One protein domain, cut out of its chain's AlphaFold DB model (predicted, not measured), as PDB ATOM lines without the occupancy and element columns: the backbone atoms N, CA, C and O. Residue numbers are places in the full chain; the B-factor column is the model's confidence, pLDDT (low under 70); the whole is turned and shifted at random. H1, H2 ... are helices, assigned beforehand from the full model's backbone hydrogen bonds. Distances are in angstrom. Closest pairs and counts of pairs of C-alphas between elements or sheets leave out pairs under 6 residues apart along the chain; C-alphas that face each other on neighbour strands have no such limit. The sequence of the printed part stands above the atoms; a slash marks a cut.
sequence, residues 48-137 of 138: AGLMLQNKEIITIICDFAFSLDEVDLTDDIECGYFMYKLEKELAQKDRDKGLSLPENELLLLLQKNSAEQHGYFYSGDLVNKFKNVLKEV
ATOM      1  N   ALA A  48     -46.121  26.923 -52.712       64.31
ATOM      2  CA  ALA A  48     -46.094  27.955 -51.660       64.31
ATOM      3  C   ALA A  48     -44.752  27.973 -50.897       64.31
ATOM      4  O   ALA A  48     -44.259  29.023 -50.502       64.31
ATOM      5  N   GLY A  49     -44.127  26.797 -50.736       65.44
ATOM      6  CA  GLY A  49     -42.758  26.698 -50.218       65.44
ATOM      7  C   GLY A  49     -41.689  27.243 -51.174       65.44
ATOM      8  O   GLY A  49     -40.736  27.851 -50.714       65.44
ATOM      9  N   LEU A  50     -41.854  27.070 -52.487       68.31
ATOM     10  CA  LEU A  50     -40.959  27.607 -53.521       68.31
ATOM     11  C   LEU A  50     -41.123  29.129 -53.703       68.31
ATOM     12  O   LEU A  50     -40.137  29.834 -53.878       68.31
ATOM     13  N   MET A  51     -42.349  29.654 -53.618       76.94
ATOM     14  CA  MET A  51     -42.641  31.090 -53.666       76.94
ATOM     15  C   MET A  51     -42.033  31.809 -52.462       76.94
ATOM     16  O   MET A  51     -41.375  32.829 -52.626       76.94
ATOM     17  N   LEU A  52     -42.143  31.234 -51.262       82.69
ATOM     18  CA  LEU A  52     -41.506  31.775 -50.056       82.69
ATOM     19  C   LEU A  52     -39.985  31.523 -49.988       82.69
ATOM     20  O   LEU A  52     -39.350  31.934 -49.025       82.69
ATOM     21  N   GLN A  53     -39.390  30.897 -51.011       83.06
ATOM     22  CA  GLN A  53     -37.938  30.869 -51.246       83.06
ATOM     23  C   GLN A  53     -37.486  31.934 -52.262       83.06
ATOM     24  O   GLN A  53     -36.282  32.139 -52.447       83.06
ATOM     25  N   ASN A  54     -38.417  32.613 -52.946       87.38
ATOM     26  CA  ASN A  54     -38.084  33.697 -53.863       87.38
ATOM     27  C   ASN A  54     -37.585  34.905 -53.058       87.38
ATOM     28  O   ASN A  54     -38.307  35.460 -52.233       87.38
ATOM     29  N   LYS A  55     -36.349  35.336 -53.332       89.19
ATOM     30  CA  LYS A  55     -35.704  36.451 -52.630       89.19
ATOM     31  C   LYS A  55     -36.494  37.754 -52.717       89.19
ATOM     32  O   LYS A  55     -36.527  38.477 -51.736       89.19
ATOM     33  N   GLU A  56     -37.135  38.042 -53.848       91.81
ATOM     34  CA  GLU A  56     -37.933  39.262 -54.011       91.81
ATOM     35  C   GLU A  56     -39.194  39.216 -53.140       91.81
ATOM     36  O   GLU A  56     -39.518  40.198 -52.479       91.81
ATOM     37  N   ILE A  57     -39.856  38.055 -53.063       90.56
ATOM     38  CA  ILE A  57     -41.010  37.836 -52.174       90.56
ATOM     39  C   ILE A  57     -40.586  37.958 -50.708       90.56
ATOM     40  O   ILE A  57     -41.259  38.635 -49.934       90.56
ATOM     41  N   ILE A  58     -39.456  37.354 -50.333       90.94
ATOM     42  CA  ILE A  58     -38.889  37.476 -48.983       90.94
ATOM     43  C   ILE A  58     -38.620  38.947 -48.654       90.94
ATOM     44  O   ILE A  58     -39.036  39.412 -47.598       90.94
ATOM     45  N   THR A  59     -37.989  39.698 -49.563       92.62
ATOM     46  CA  THR A  59     -37.736  41.132 -49.372       92.62
ATOM     47  C   THR A  59     -39.031  41.906 -49.151       92.62
ATOM     48  O   THR A  59     -39.096  42.670 -48.200       92.62
ATOM     49  N   ILE A  60     -40.085  41.662 -49.937       93.81
ATOM     50  CA  ILE A  60     -41.390  42.318 -49.745       93.81
ATOM     51  C   ILE A  60     -41.964  42.023 -48.351       93.81
ATOM     52  O   ILE A  60     -42.427  42.935 -47.668       93.81
ATOM     53  N   ILE A  61     -41.925  40.759 -47.917       92.62
ATOM     54  CA  ILE A  61     -42.425  40.339 -46.600       92.62
ATOM     55  C   ILE A  61     -41.637  41.031 -45.481       92.62
ATOM     56  O   ILE A  61     -42.236  41.559 -44.543       92.62
ATOM     57  N   CYS A  62     -40.308  41.039 -45.576       90.25
ATOM     58  CA  CYS A  62     -39.434  41.621 -44.564       90.25
ATOM     59  C   CYS A  62     -39.530  43.147 -44.525       90.25
ATOM     60  O   CYS A  62     -39.681  43.699 -43.441       90.25
ATOM     61  N   ASP A  63     -39.506  43.826 -45.673       91.56
ATOM     62  CA  ASP A  63     -39.662  45.283 -45.757       91.56
ATOM     63  C   ASP A  63     -40.991  45.720 -45.136       91.56
ATOM     64  O   ASP A  63     -41.042  46.682 -44.367       91.56
ATOM     65  N   PHE A  64     -42.062  44.967 -45.404       92.06
ATOM     66  CA  PHE A  64     -43.348  45.213 -44.771       92.06
ATOM     67  C   PHE A  64     -43.302  44.967 -43.257       92.06
ATOM     68  O   PHE A  64     -43.795  45.798 -42.498       92.06
ATOM     69  N   ALA A  65     -42.669  43.888 -42.789       89.25
ATOM     70  CA  ALA A  65     -42.508  43.628 -41.357       89.25
ATOM     71  C   ALA A  65     -41.726  44.740 -40.639       89.25
ATOM     72  O   ALA A  65     -42.164  45.198 -39.589       89.25
ATOM     73  N   PHE A  66     -40.631  45.231 -41.228       86.94
ATOM     74  CA  PHE A  66     -39.851  46.354 -40.692       86.94
ATOM     75  C   PHE A  66     -40.610  47.684 -40.693       86.94
ATOM     76  O   PHE A  66     -40.255  48.589 -39.941       86.94
ATOM     77  N   SER A  67     -41.635  47.826 -41.537       88.12
ATOM     78  CA  SER A  67     -42.490  49.017 -41.554       88.12
ATOM     79  C   SER A  67     -43.505  49.060 -40.403       88.12
ATOM     80  O   SER A  67     -44.146  50.089 -40.191       88.12
ATOM     81  N   LEU A  68     -43.664  47.957 -39.665       83.12
ATOM     82  CA  LEU A  68     -44.581  47.848 -38.538       83.12
ATOM     83  C   LEU A  68     -43.807  48.006 -37.224       83.12
ATOM     84  O   LEU A  68     -42.817  47.319 -37.002       83.12
ATOM     85  N   ASP A  69     -44.282  48.892 -36.344       72.00
ATOM     86  CA  ASP A  69     -43.560  49.259 -35.116       72.00
ATOM     87  C   ASP A  69     -43.416  48.099 -34.108       72.00
ATOM     88  O   ASP A  69     -42.368  47.971 -33.485       72.00
ATOM     89  N   GLU A  70     -44.429  47.236 -33.956       66.88
ATOM     90  CA  GLU A  70     -44.397  46.056 -33.075       66.88
ATOM     91  C   GLU A  70     -45.350  44.971 -33.607       66.88
ATOM     92  O   GLU A  70     -46.567  45.166 -33.663       66.88
ATOM     93  N   VAL A  71     -44.806  43.821 -34.007       67.25
ATOM     94  CA  VAL A  71     -45.578  42.592 -34.246       67.25
ATOM     95  C   VAL A  71     -44.828  41.438 -33.591       67.25
ATOM     96  O   VAL A  71     -43.669  41.192 -33.937       67.25
ATOM     97  N   ASP A  72     -45.467  40.713 -32.675       76.81
ATOM     98  CA  ASP A  72     -44.923  39.461 -32.160       76.81
ATOM     99  C   ASP A  72     -45.160  38.350 -33.186       76.81
ATOM    100  O   ASP A  72     -46.135  37.602 -33.175       76.81
ATOM    101  N   LEU A  73     -44.212  38.224 -34.108       76.44
ATOM    102  CA  LEU A  73     -44.254  37.232 -35.179       76.44
ATOM    103  C   LEU A  73     -44.002  35.796 -34.674       76.44
ATOM    104  O   LEU A  73     -43.933  34.868 -35.485       76.44
ATOM    105  N   THR A  74     -43.837  35.584 -33.360       78.94
ATOM    106  CA  THR A  74     -43.738  34.241 -32.771       78.94
ATOM    107  C   THR A  74     -45.101  33.613 -32.489       78.94
ATOM    108  O   THR A  74     -45.204  32.381 -32.520       78.94
ATOM    109  N   ASP A  75     -46.134  34.436 -32.295       86.00
ATOM    110  CA  ASP A  75     -47.516  34.010 -32.105       86.00
ATOM    111  C   ASP A  75     -48.227  33.787 -33.452       86.00
ATOM    112  O   ASP A  75     -48.087  34.557 -34.406       86.00
ATOM    113  N   ASP A  76     -48.997  32.701 -33.553       87.38
ATOM    114  CA  ASP A  76     -49.664  32.320 -34.804       87.38
ATOM    115  C   ASP A  76     -50.794  33.290 -35.179       87.38
ATOM    116  O   ASP A  76     -51.033  33.530 -36.365       87.38
ATOM    117  N   ILE A  77     -51.487  33.854 -34.184       86.25
ATOM    118  CA  ILE A  77     -52.585  34.801 -34.401       86.25
ATOM    119  C   ILE A  77     -52.005  36.139 -34.854       86.25
ATOM    120  O   ILE A  77     -52.489  36.710 -35.833       86.25
ATOM    121  N   GLU A  78     -50.952  36.618 -34.196       87.50
ATOM    122  CA  GLU A  78     -50.272  37.850 -34.593       87.50
ATOM    123  C   GLU A  78     -49.598  37.727 -35.963       87.50
ATOM    124  O   GLU A  78     -49.744  38.624 -36.797       87.50
ATOM    125  N   CYS A  79     -48.951  36.595 -36.260       89.31
ATOM    126  CA  CYS A  79     -48.402  36.331 -37.590       89.31
ATOM    127  C   CYS A  79     -49.510  36.272 -38.657       89.31
ATOM    128  O   CYS A  79     -49.379  36.875 -39.725       89.31
ATOM    129  N   GLY A  80     -50.647  35.635 -38.358       89.12
ATOM    130  CA  GLY A  80     -51.820  35.658 -39.234       89.12
ATOM    131  C   GLY A  80     -52.365  37.074 -39.456       89.12
ATOM    132  O   GLY A  80     -52.704  37.447 -40.578       89.12
ATOM    133  N   TYR A  81     -52.390  37.907 -38.415       87.31
ATOM    134  CA  TYR A  81     -52.814  39.302 -38.525       87.31
ATOM    135  C   TYR A  81     -51.837  40.151 -39.352       87.31
ATOM    136  O   TYR A  81     -52.263  40.990 -40.151       87.31
ATOM    137  N   PHE A  82     -50.534  39.904 -39.220       90.50
ATOM    138  CA  PHE A  82     -49.507  40.467 -40.092       90.50
ATOM    139  C   PHE A  82     -49.739  40.098 -41.561       90.50
ATOM    140  O   PHE A  82     -49.797  40.986 -42.413       90.50
ATOM    141  N   MET A  83     -49.949  38.810 -41.850       92.62
ATOM    142  CA  MET A  83     -50.232  38.323 -43.204       92.62
ATOM    143  C   MET A  83     -51.485  38.982 -43.790       92.62
ATOM    144  O   MET A  83     -51.497  39.373 -44.955       92.62
ATOM    145  N   TYR A  84     -52.509  39.190 -42.961       90.81
ATOM    146  CA  TYR A  84     -53.720  39.898 -43.361       90.81
ATOM    147  C   TYR A  84     -53.466  41.366 -43.722       90.81
ATOM    148  O   TYR A  84     -53.985  41.859 -44.728       90.81
ATOM    149  N   LYS A  85     -52.661  42.085 -42.931       91.56
ATOM    150  CA  LYS A  85     -52.290  43.468 -43.262       91.56
ATOM    151  C   LYS A  85     -51.512  43.537 -44.574       91.56
ATOM    152  O   LYS A  85     -51.818  44.394 -45.401       91.56
ATOM    153  N   LEU A  86     -50.582  42.605 -44.787       94.44
ATOM    154  CA  LEU A  86     -49.818  42.500 -46.027       94.44
ATOM    155  C   LEU A  86     -50.734  42.255 -47.234       94.44
ATOM    156  O   LEU A  86     -50.617  42.942 -48.246       94.44
ATOM    157  N   GLU A  87     -51.703  41.341 -47.114       93.94
ATOM    158  CA  GLU A  87     -52.712  41.096 -48.155       93.94
ATOM    159  C   GLU A  87     -53.472  42.385 -48.512       93.94
ATOM    160  O   GLU A  87     -53.683  42.690 -49.689       93.94
ATOM    161  N   LYS A  88     -53.871  43.171 -47.504       92.06
ATOM    162  CA  LYS A  88     -54.593  44.432 -47.716       92.06
ATOM    163  C   LYS A  88     -53.740  45.497 -48.381       92.06
ATOM    164  O   LYS A  88     -54.249  46.194 -49.260       92.06
ATOM    165  N   GLU A  89     -52.482  45.618 -47.987       94.62
ATOM    166  CA  GLU A  89     -51.568  46.586 -48.581       94.62
ATOM    167  C   GLU A  89     -51.294  46.272 -50.054       94.62
ATOM    168  O   GLU A  89     -51.412  47.155 -50.905       94.62
ATOM    169  N   LEU A  90     -51.048  44.998 -50.376       93.88
ATOM    170  CA  LEU A  90     -50.871  44.537 -51.752       93.88
ATOM    171  C   LEU A  90     -52.139  44.759 -52.591       93.88
ATOM    172  O   LEU A  90     -52.059  45.298 -53.692       93.88
ATOM    173  N   ALA A  91     -53.322  44.429 -52.065       92.06
ATOM    174  CA  ALA A  91     -54.583  44.654 -52.776       92.06
ATOM    175  C   ALA A  91     -54.875  46.147 -53.018       92.06
ATOM    176  O   ALA A  91     -55.418  46.522 -54.060       92.06
ATOM    177  N   GLN A  92     -54.529  47.011 -52.060       90.25
ATOM    178  CA  GLN A  92     -54.675  48.457 -52.216       90.25
ATOM    179  C   GLN A  92     -53.683  48.997 -53.252       90.25
ATOM    180  O   GLN A  92     -54.065  49.781 -54.121       90.25
ATOM    181  N   LYS A  93     -52.427  48.537 -53.211       92.25
ATOM    182  CA  LYS A  93     -51.404  48.912 -54.189       92.25
ATOM    183  C   LYS A  93     -51.784  48.488 -55.607       92.25
ATOM    184  O   LYS A  93     -51.622  49.296 -56.520       92.25
ATOM    185  N   ASP A  94     -52.322  47.282 -55.786       92.94
ATOM    186  CA  ASP A  94     -52.785  46.796 -57.091       92.94
ATOM    187  C   ASP A  94     -53.835  47.732 -57.695       92.94
ATOM    188  O   ASP A  94     -53.701  48.195 -58.827       92.94
ATOM    189  N   ARG A  95     -54.830  48.110 -56.883       88.19
ATOM    190  CA  ARG A  95     -55.882  49.048 -57.284       88.19
ATOM    191  C   ARG A  95     -55.324  50.405 -57.720       88.19
ATOM    192  O   ARG A  95     -55.835  50.985 -58.675       88.19
ATOM    193  N   ASP A  96     -54.332  50.926 -57.002       90.56
ATOM    194  CA  ASP A  96     -53.860  52.298 -57.197       90.56
ATOM    195  C   ASP A  96     -52.762  52.419 -58.265       90.56
ATOM    196  O   ASP A  96     -52.665  53.447 -58.939       90.56
ATOM    197  N   LYS A  97     -51.886  51.413 -58.375       89.94
ATOM    198  CA  LYS A  97     -50.618  51.493 -59.125       89.94
ATOM    199  C   LYS A  97     -50.263  50.222 -59.904       89.94
ATOM    200  O   LYS A  97     -49.333  50.273 -60.708       89.94
ATOM    201  N   GLY A  98     -50.978  49.120 -59.681       87.38
ATOM    202  CA  GLY A  98     -50.602  47.789 -60.155       87.38
ATOM    203  C   GLY A  98     -49.473  47.157 -59.336       87.38
ATOM    204  O   GLY A  98     -48.758  47.830 -58.585       87.38
ATOM    205  N   LEU A  99     -49.320  45.843 -59.491       90.25
ATOM    206  CA  LEU A  99     -48.302  45.040 -58.812       90.25
ATOM    207  C   LEU A  99     -47.191  44.587 -59.757       90.25
ATOM    208  O   LEU A  99     -47.408  44.312 -60.938       90.25
ATOM    209  N   SER A 100     -45.988  44.461 -59.206       92.12
ATOM    210  CA  SER A 100     -44.933  43.657 -59.821       92.12
ATOM    211  C   SER A 100     -45.291  42.164 -59.785       92.12
ATOM    212  O   SER A 100     -46.177  41.738 -59.041       92.12
ATOM    213  N   LEU A 101     -44.597  41.344 -60.583       90.19
ATOM    214  CA  LEU A 101     -44.851  39.901 -60.624       90.19
ATOM    215  C   LEU A 101     -44.726  39.231 -59.233       90.19
ATOM    216  O   LEU A 101     -45.674  38.541 -58.860       90.19
ATOM    217  N   PRO A 102     -43.666  39.472 -58.430       89.31
ATOM    218  CA  PRO A 102     -43.540  38.866 -57.099       89.31
ATOM    219  C   PRO A 102     -44.644  39.303 -56.130       89.31
ATOM    220  O   PRO A 102     -45.150  38.504 -55.347       89.31
ATOM    221  N   GLU A 103     -45.052  40.573 -56.196       91.50
ATOM    222  CA  GLU A 103     -46.145  41.105 -55.375       91.50
ATOM    223  C   GLU A 103     -47.485  40.463 -55.732       91.50
ATOM    224  O   GLU A 103     -48.270  40.131 -54.845       91.50
ATOM    225  N   ASN A 104     -47.738  40.266 -57.027       90.38
ATOM    226  CA  ASN A 104     -48.949  39.614 -57.501       90.38
ATOM    227  C   ASN A 104     -48.979  38.127 -57.109       90.38
ATOM    228  O   ASN A 104     -50.007  37.634 -56.652       90.38
ATOM    229  N   GLU A 105     -47.853  37.419 -57.230       89.44
ATOM    230  CA  GLU A 105     -47.722  36.030 -56.766       89.44
ATOM    231  C   GLU A 105     -48.004  35.906 -55.260       89.44
ATOM    232  O   GLU A 105     -48.763  35.030 -54.836       89.44
ATOM    233  N   LEU A 106     -47.453  36.823 -54.461       92.75
ATOM    234  CA  LEU A 106     -47.673  36.880 -53.019       92.75
ATOM    235  C   LEU A 106     -49.134  37.195 -52.662       92.75
ATOM    236  O   LEU A 106     -49.712  36.529 -51.802       92.75
ATOM    237  N   LEU A 107     -49.757  38.162 -53.344       92.00
ATOM    238  CA  LEU A 107     -51.166  38.504 -53.131       92.00
ATOM    239  C   LEU A 107     -52.088  37.316 -53.443       92.00
ATOM    240  O   LEU A 107     -52.978  37.004 -52.650       92.00
ATOM    241  N   LEU A 108     -51.858  36.629 -54.565       89.94
ATOM    242  CA  LEU A 108     -52.648  35.461 -54.965       89.94
ATOM    243  C   LEU A 108     -52.521  34.307 -53.963       89.94
ATOM    244  O   LEU A 108     -53.520  33.652 -53.655       89.94
ATOM    245  N   LEU A 109     -51.315  34.071 -53.431       90.75
ATOM    246  CA  LEU A 109     -51.077  33.072 -52.389       90.75
ATOM    247  C   LEU A 109     -51.912  33.363 -51.132       90.75
ATOM    248  O   LEU A 109     -52.573  32.459 -50.614       90.75
ATOM    249  N   LEU A 110     -51.901  34.616 -50.663       90.75
ATOM    250  CA  LEU A 110     -52.627  35.037 -49.463       90.75
ATOM    251  C   LEU A 110     -54.147  34.938 -49.657       90.75
ATOM    252  O   LEU A 110     -54.815  34.272 -48.867       90.75
ATOM    253  N   GLN A 111     -54.683  35.505 -50.743       89.06
ATOM    254  CA  GLN A 111     -56.125  35.522 -51.023       89.06
ATOM    255  C   GLN A 111     -56.728  34.126 -51.181       89.06
ATOM    256  O   GLN A 111     -57.843  33.865 -50.728       89.06
ATOM    257  N   LYS A 112     -56.013  33.214 -51.848       84.69
ATOM    258  CA  LYS A 112     -56.502  31.846 -52.027       84.69
ATOM    259  C   LYS A 112     -56.586  31.123 -50.686       84.69
ATOM    260  O   LYS A 112     -57.598  30.491 -50.394       84.69
ATOM    261  N   ASN A 113     -55.542  31.245 -49.869       87.62
ATOM    262  CA  ASN A 113     -55.501  30.586 -48.573       87.62
ATOM    263  C   ASN A 113     -56.574  31.148 -47.624       87.62
ATOM    264  O   ASN A 113     -57.312  30.368 -47.029       87.62
ATOM    265  N   SER A 114     -56.749  32.472 -47.555       83.12
ATOM    266  CA  SER A 114     -57.789  33.095 -46.721       83.12
ATOM    267  C   SER A 114     -59.217  32.755 -47.184       83.12
ATOM    268  O   SER A 114     -60.106  32.514 -46.361       83.12
ATOM    269  N   ALA A 115     -59.445  32.627 -48.498       81.19
ATOM    270  CA  ALA A 115     -60.725  32.174 -49.047       81.19
ATOM    271  C   ALA A 115     -61.061  30.719 -48.664       81.19
ATOM    272  O   ALA A 115     -62.220  30.413 -48.375       81.19
ATOM    273  N   GLU A 116     -60.061  29.834 -48.627       78.81
ATOM    274  CA  GLU A 116     -60.217  28.425 -48.230       78.81
ATOM    275  C   GLU A 116     -60.510  28.255 -46.727       78.81
ATOM    276  O   GLU A 116     -61.156  27.286 -46.336       78.81
ATOM    277  N   GLN A 117     -60.082  29.202 -45.885       69.19
ATOM    278  CA  GLN A 117     -60.249  29.156 -44.425       69.19
ATOM    279  C   GLN A 117     -61.474  29.936 -43.902       69.19
ATOM    280  O   GLN A 117     -61.634  30.104 -42.694       69.19
ATOM    281  N   HIS A 118     -62.361  30.404 -44.787       61.12
ATOM    282  CA  HIS A 118     -63.566  31.171 -44.438       61.12
ATOM    283  C   HIS A 118     -63.311  32.504 -43.692       61.12
ATOM    284  O   HIS A 118     -64.120  32.893 -42.845       61.12
ATOM    285  N   GLY A 119     -62.242  33.252 -44.002       59.75
ATOM    286  CA  GLY A 119     -62.059  34.606 -43.457       59.75
ATOM    287  C   GLY A 119     -60.606  35.046 -43.286       59.75
ATOM    288  O   GLY A 119     -59.750  34.716 -44.092       59.75
ATOM    289  N   TYR A 120     -60.331  35.809 -42.223       59.72
ATOM    290  CA  TYR A 120     -59.015  36.388 -41.890       59.72
ATOM    291  C   TYR A 120     -58.007  35.382 -41.310       59.72
ATOM    292  O   TYR A 120     -57.070  35.768 -40.615       59.72
ATOM    293  N   PHE A 121     -58.241  34.093 -41.534       77.75
ATOM    294  CA  PHE A 121     -57.435  33.017 -40.986       77.75
ATOM    295  C   PHE A 121     -56.641  32.381 -42.116       77.75
ATOM    296  O   PHE A 121     -57.162  32.166 -43.206       77.75
ATOM    297  N   TYR A 122     -55.377  32.083 -41.846       85.81
ATOM    298  CA  TYR A 122     -54.503  31.377 -42.772       85.81
ATOM    299  C   TYR A 122     -54.251  29.969 -42.242       85.81
ATOM    300  O   TYR A 122     -54.344  29.717 -41.038       85.81
ATOM    301  N   SER A 123     -53.930  29.034 -43.132       88.62
ATOM    302  CA  SER A 123     -53.560  27.686 -42.716       88.62
ATOM    303  C   SER A 123     -52.289  27.726 -41.865       88.62
ATOM    304  O   SER A 123     -51.351  28.472 -42.159       88.62
ATOM    305  N   GLY A 124     -52.224  26.883 -40.830       87.19
ATOM    306  CA  GLY A 124     -51.052  26.811 -39.947       87.19
ATOM    307  C   GLY A 124     -49.749  26.526 -40.705       87.19
ATOM    308  O   GLY A 124     -48.696  27.050 -40.350       87.19
ATOM    309  N   ASP A 125     -49.817  25.771 -41.804       88.81
ATOM    310  CA  ASP A 125     -48.667  25.529 -42.681       88.81
ATOM    311  C   ASP A 125     -48.143  26.812 -43.333       88.81
ATOM    312  O   ASP A 125     -46.929  27.005 -43.424       88.81
ATOM    313  N   LEU A 126     -49.034  27.696 -43.793       89.94
ATOM    314  CA  LEU A 126     -48.632  28.957 -44.410       89.94
ATOM    315  C   LEU A 126     -48.079  29.921 -43.358       89.94
ATOM    316  O   LEU A 126     -47.008  30.489 -43.572       89.94
ATOM    317  N   VAL A 127     -48.742  30.021 -42.201       91.00
ATOM    318  CA  VAL A 127     -48.270  30.812 -41.052       91.00
ATOM    319  C   VAL A 127     -46.861  30.376 -40.648       91.00
ATOM    320  O   VAL A 127     -45.950  31.195 -40.567       91.00
ATOM    321  N   ASN A 128     -46.622  29.071 -40.493       89.69
ATOM    322  CA  ASN A 128     -45.300  28.554 -40.143       89.69
ATOM    323  C   ASN A 128     -44.229  28.874 -41.191       89.69
ATOM    324  O   ASN A 128     -43.099  29.198 -40.821       89.69
ATOM    325  N   LYS A 129     -44.561  28.827 -42.487       89.69
ATOM    326  CA  LYS A 129     -43.618  29.229 -43.541       89.69
ATOM    327  C   LYS A 129     -43.271  30.715 -43.452       89.69
ATOM    328  O   LYS A 129     -42.095  31.048 -43.536       89.69
ATOM    329  N   PHE A 130     -44.254  31.582 -43.218       90.62
ATOM    330  CA  PHE A 130     -44.018  33.014 -43.014       90.62
ATOM    331  C   PHE A 130     -43.139  33.284 -41.791       90.62
ATOM    332  O   PHE A 130     -42.149  34.006 -41.902       90.62
ATOM    333  N   LYS A 131     -43.421  32.640 -40.652       89.81
ATOM    334  CA  LYS A 131     -42.563  32.744 -39.460       89.81
ATOM    335  C   LYS A 131     -41.124  32.320 -39.747       89.81
ATOM    336  O   LYS A 131     -40.201  32.939 -39.233       89.81
ATOM    337  N   ASN A 132     -40.917  31.273 -40.544       88.38
ATOM    338  CA  ASN A 132     -39.570  30.822 -40.896       88.38
ATOM    339  C   ASN A 132     -38.836  31.839 -41.776       88.38
ATOM    340  O   ASN A 132     -37.685  32.139 -41.486       88.38
ATOM    341  N   VAL A 133     -39.508  32.416 -42.779       87.81
ATOM    342  CA  VAL A 133     -38.943  33.503 -43.601       87.81
ATOM    343  C   VAL A 133     -38.510  34.676 -42.724       87.81
ATOM    344  O   VAL A 133     -37.400  35.179 -42.856       87.81
ATOM    345  N   LEU A 134     -39.366  35.077 -41.786       84.75
ATOM    346  CA  LEU A 134     -39.097  36.199 -40.893       84.75
ATOM    347  C   LEU A 134     -37.937  35.904 -39.928       84.75
ATOM    348  O   LEU A 134     -37.097  36.770 -39.737       84.75
ATOM    349  N   LYS A 135     -37.823  34.678 -39.397       81.81
ATOM    350  CA  LYS A 135     -36.696  34.245 -38.541       81.81
ATOM    351  C   LYS A 135     -35.346  34.168 -39.252       81.81
ATOM    352  O   LYS A 135     -34.315  34.202 -38.593       81.81
ATOM    353  N   GLU A 136     -35.328  33.959 -40.565       71.62
ATOM    354  CA  GLU A 136     -34.071  33.941 -41.325       71.62
ATOM    355  C   GLU A 136     -33.496  35.351 -41.528       71.62
ATOM    356  O   GLU A 136     -32.317  35.485 -41.863       71.62
ATOM    357  N   VAL A 137     -34.311  36.392 -41.327       67.69
ATOM    358  CA  VAL A 137     -33.970  37.785 -41.649       67.69
ATOM    359  C   VAL A 137     -33.960  38.705 -40.417       67.69
ATOM    360  O   VAL A 137     -33.140  39.625 -40.383       67.69
TER     361      VAL A 137
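What this domain is: This is residues 48 to 137 of the 138 residues of an uncharacterized protein of Alkalihalobacillus clausii (UniProt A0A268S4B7). Four helices, H2, H3, H4 and H5, cross one another in a compact body: the long H3 makes one side, H4 crosses it steeply at residues 83 to 91, and H5 packs on its residues 76 to 80. H2 bridges H4 and H5, meeting H4 with residues 56 to 60 and H5 with residues 58 to 62, while the short H1 is on the side away from H3. The printed part has 90 residues with five named helices, H1 to H5 in chain order, and no named strand; the class is all helix. It is compact, with a radius of gyration of the C-alphas of 12.0 A, and rounded, with spans of 32 by 30 by 27 A.

How they stand to each other: Start at H1, residues 48 to 51, and look across to H4, residues 101 to 116: they only just touch, with 3 pairs of C-alphas within 8 A, the closest being those of Ala 48 and Leu 109, 7.2 A apart; H4 uses residues 105 to 109 alone. Next look at H2, residues 55 to 66, which touches H4 about perpendicular at 71 degrees, only just past steep, with closest C-alphas Ile 57 and Pro 102 at 5.6 A. H2 also touches H5, residues 124 to 137, about perpendicular at 84 degrees; the closest C-alphas are those of Cys 62 and Leu 134, 6.6 A apart, and H5 uses residues 133 to 137 alone. With residues 61 to 65 alone, H2 only just touches H3, residues 76 to 97, in 3 pairs of C-alphas within 8 A, the closest being those of Phe 64 and Leu 86, 7.1 A apart. H3 touches H4 with residues 83 to 91 alone, at a steep tilt of 53 degrees, opposite ways; the closest C-alphas are those of Glu 87 and Leu 107, 5.8 A apart. H3 touches H5 about perpendicular at 82 degrees, with closest C-alphas Gly 80 and Val 127 at 6.3 A. H1 and H3 are apart, and H4 and H5 are only just apart, at 8.2 A. In H2, H3 and H4 every O i to N i+4 pair is within hydrogen-bond range, in H5 9 of 10 are, and H1 is too short for such a pair.

Where its parts are: Find C-alpha 48 at (-46.094, 27.955, -51.660), where H1 begins; H2 follows from Lys 55 to Phe 66, 16.1 A. Find C-alpha 76 at (-49.664, 32.320, -34.804); from there H3 runs 31.0 A to Lys 97. H4 then runs 22.8 A from Leu 101 to Glu 116, and H5 runs 20.4 A from Gly 124 to C-alpha 137 at (-33.970, 37.785, -41.649).

The domain as a whole: The C-alphas farthest apart are those of Asp 75 and Lys 97, 32.3 A. The printed part has no cut and no long link; H1 to H2 and H3 to H4 are tight. The mean pLDDT of the printed part is 85.5, and the model is under 70 at residues 48 to 50, 70 to 71, 117 to 120 and 137.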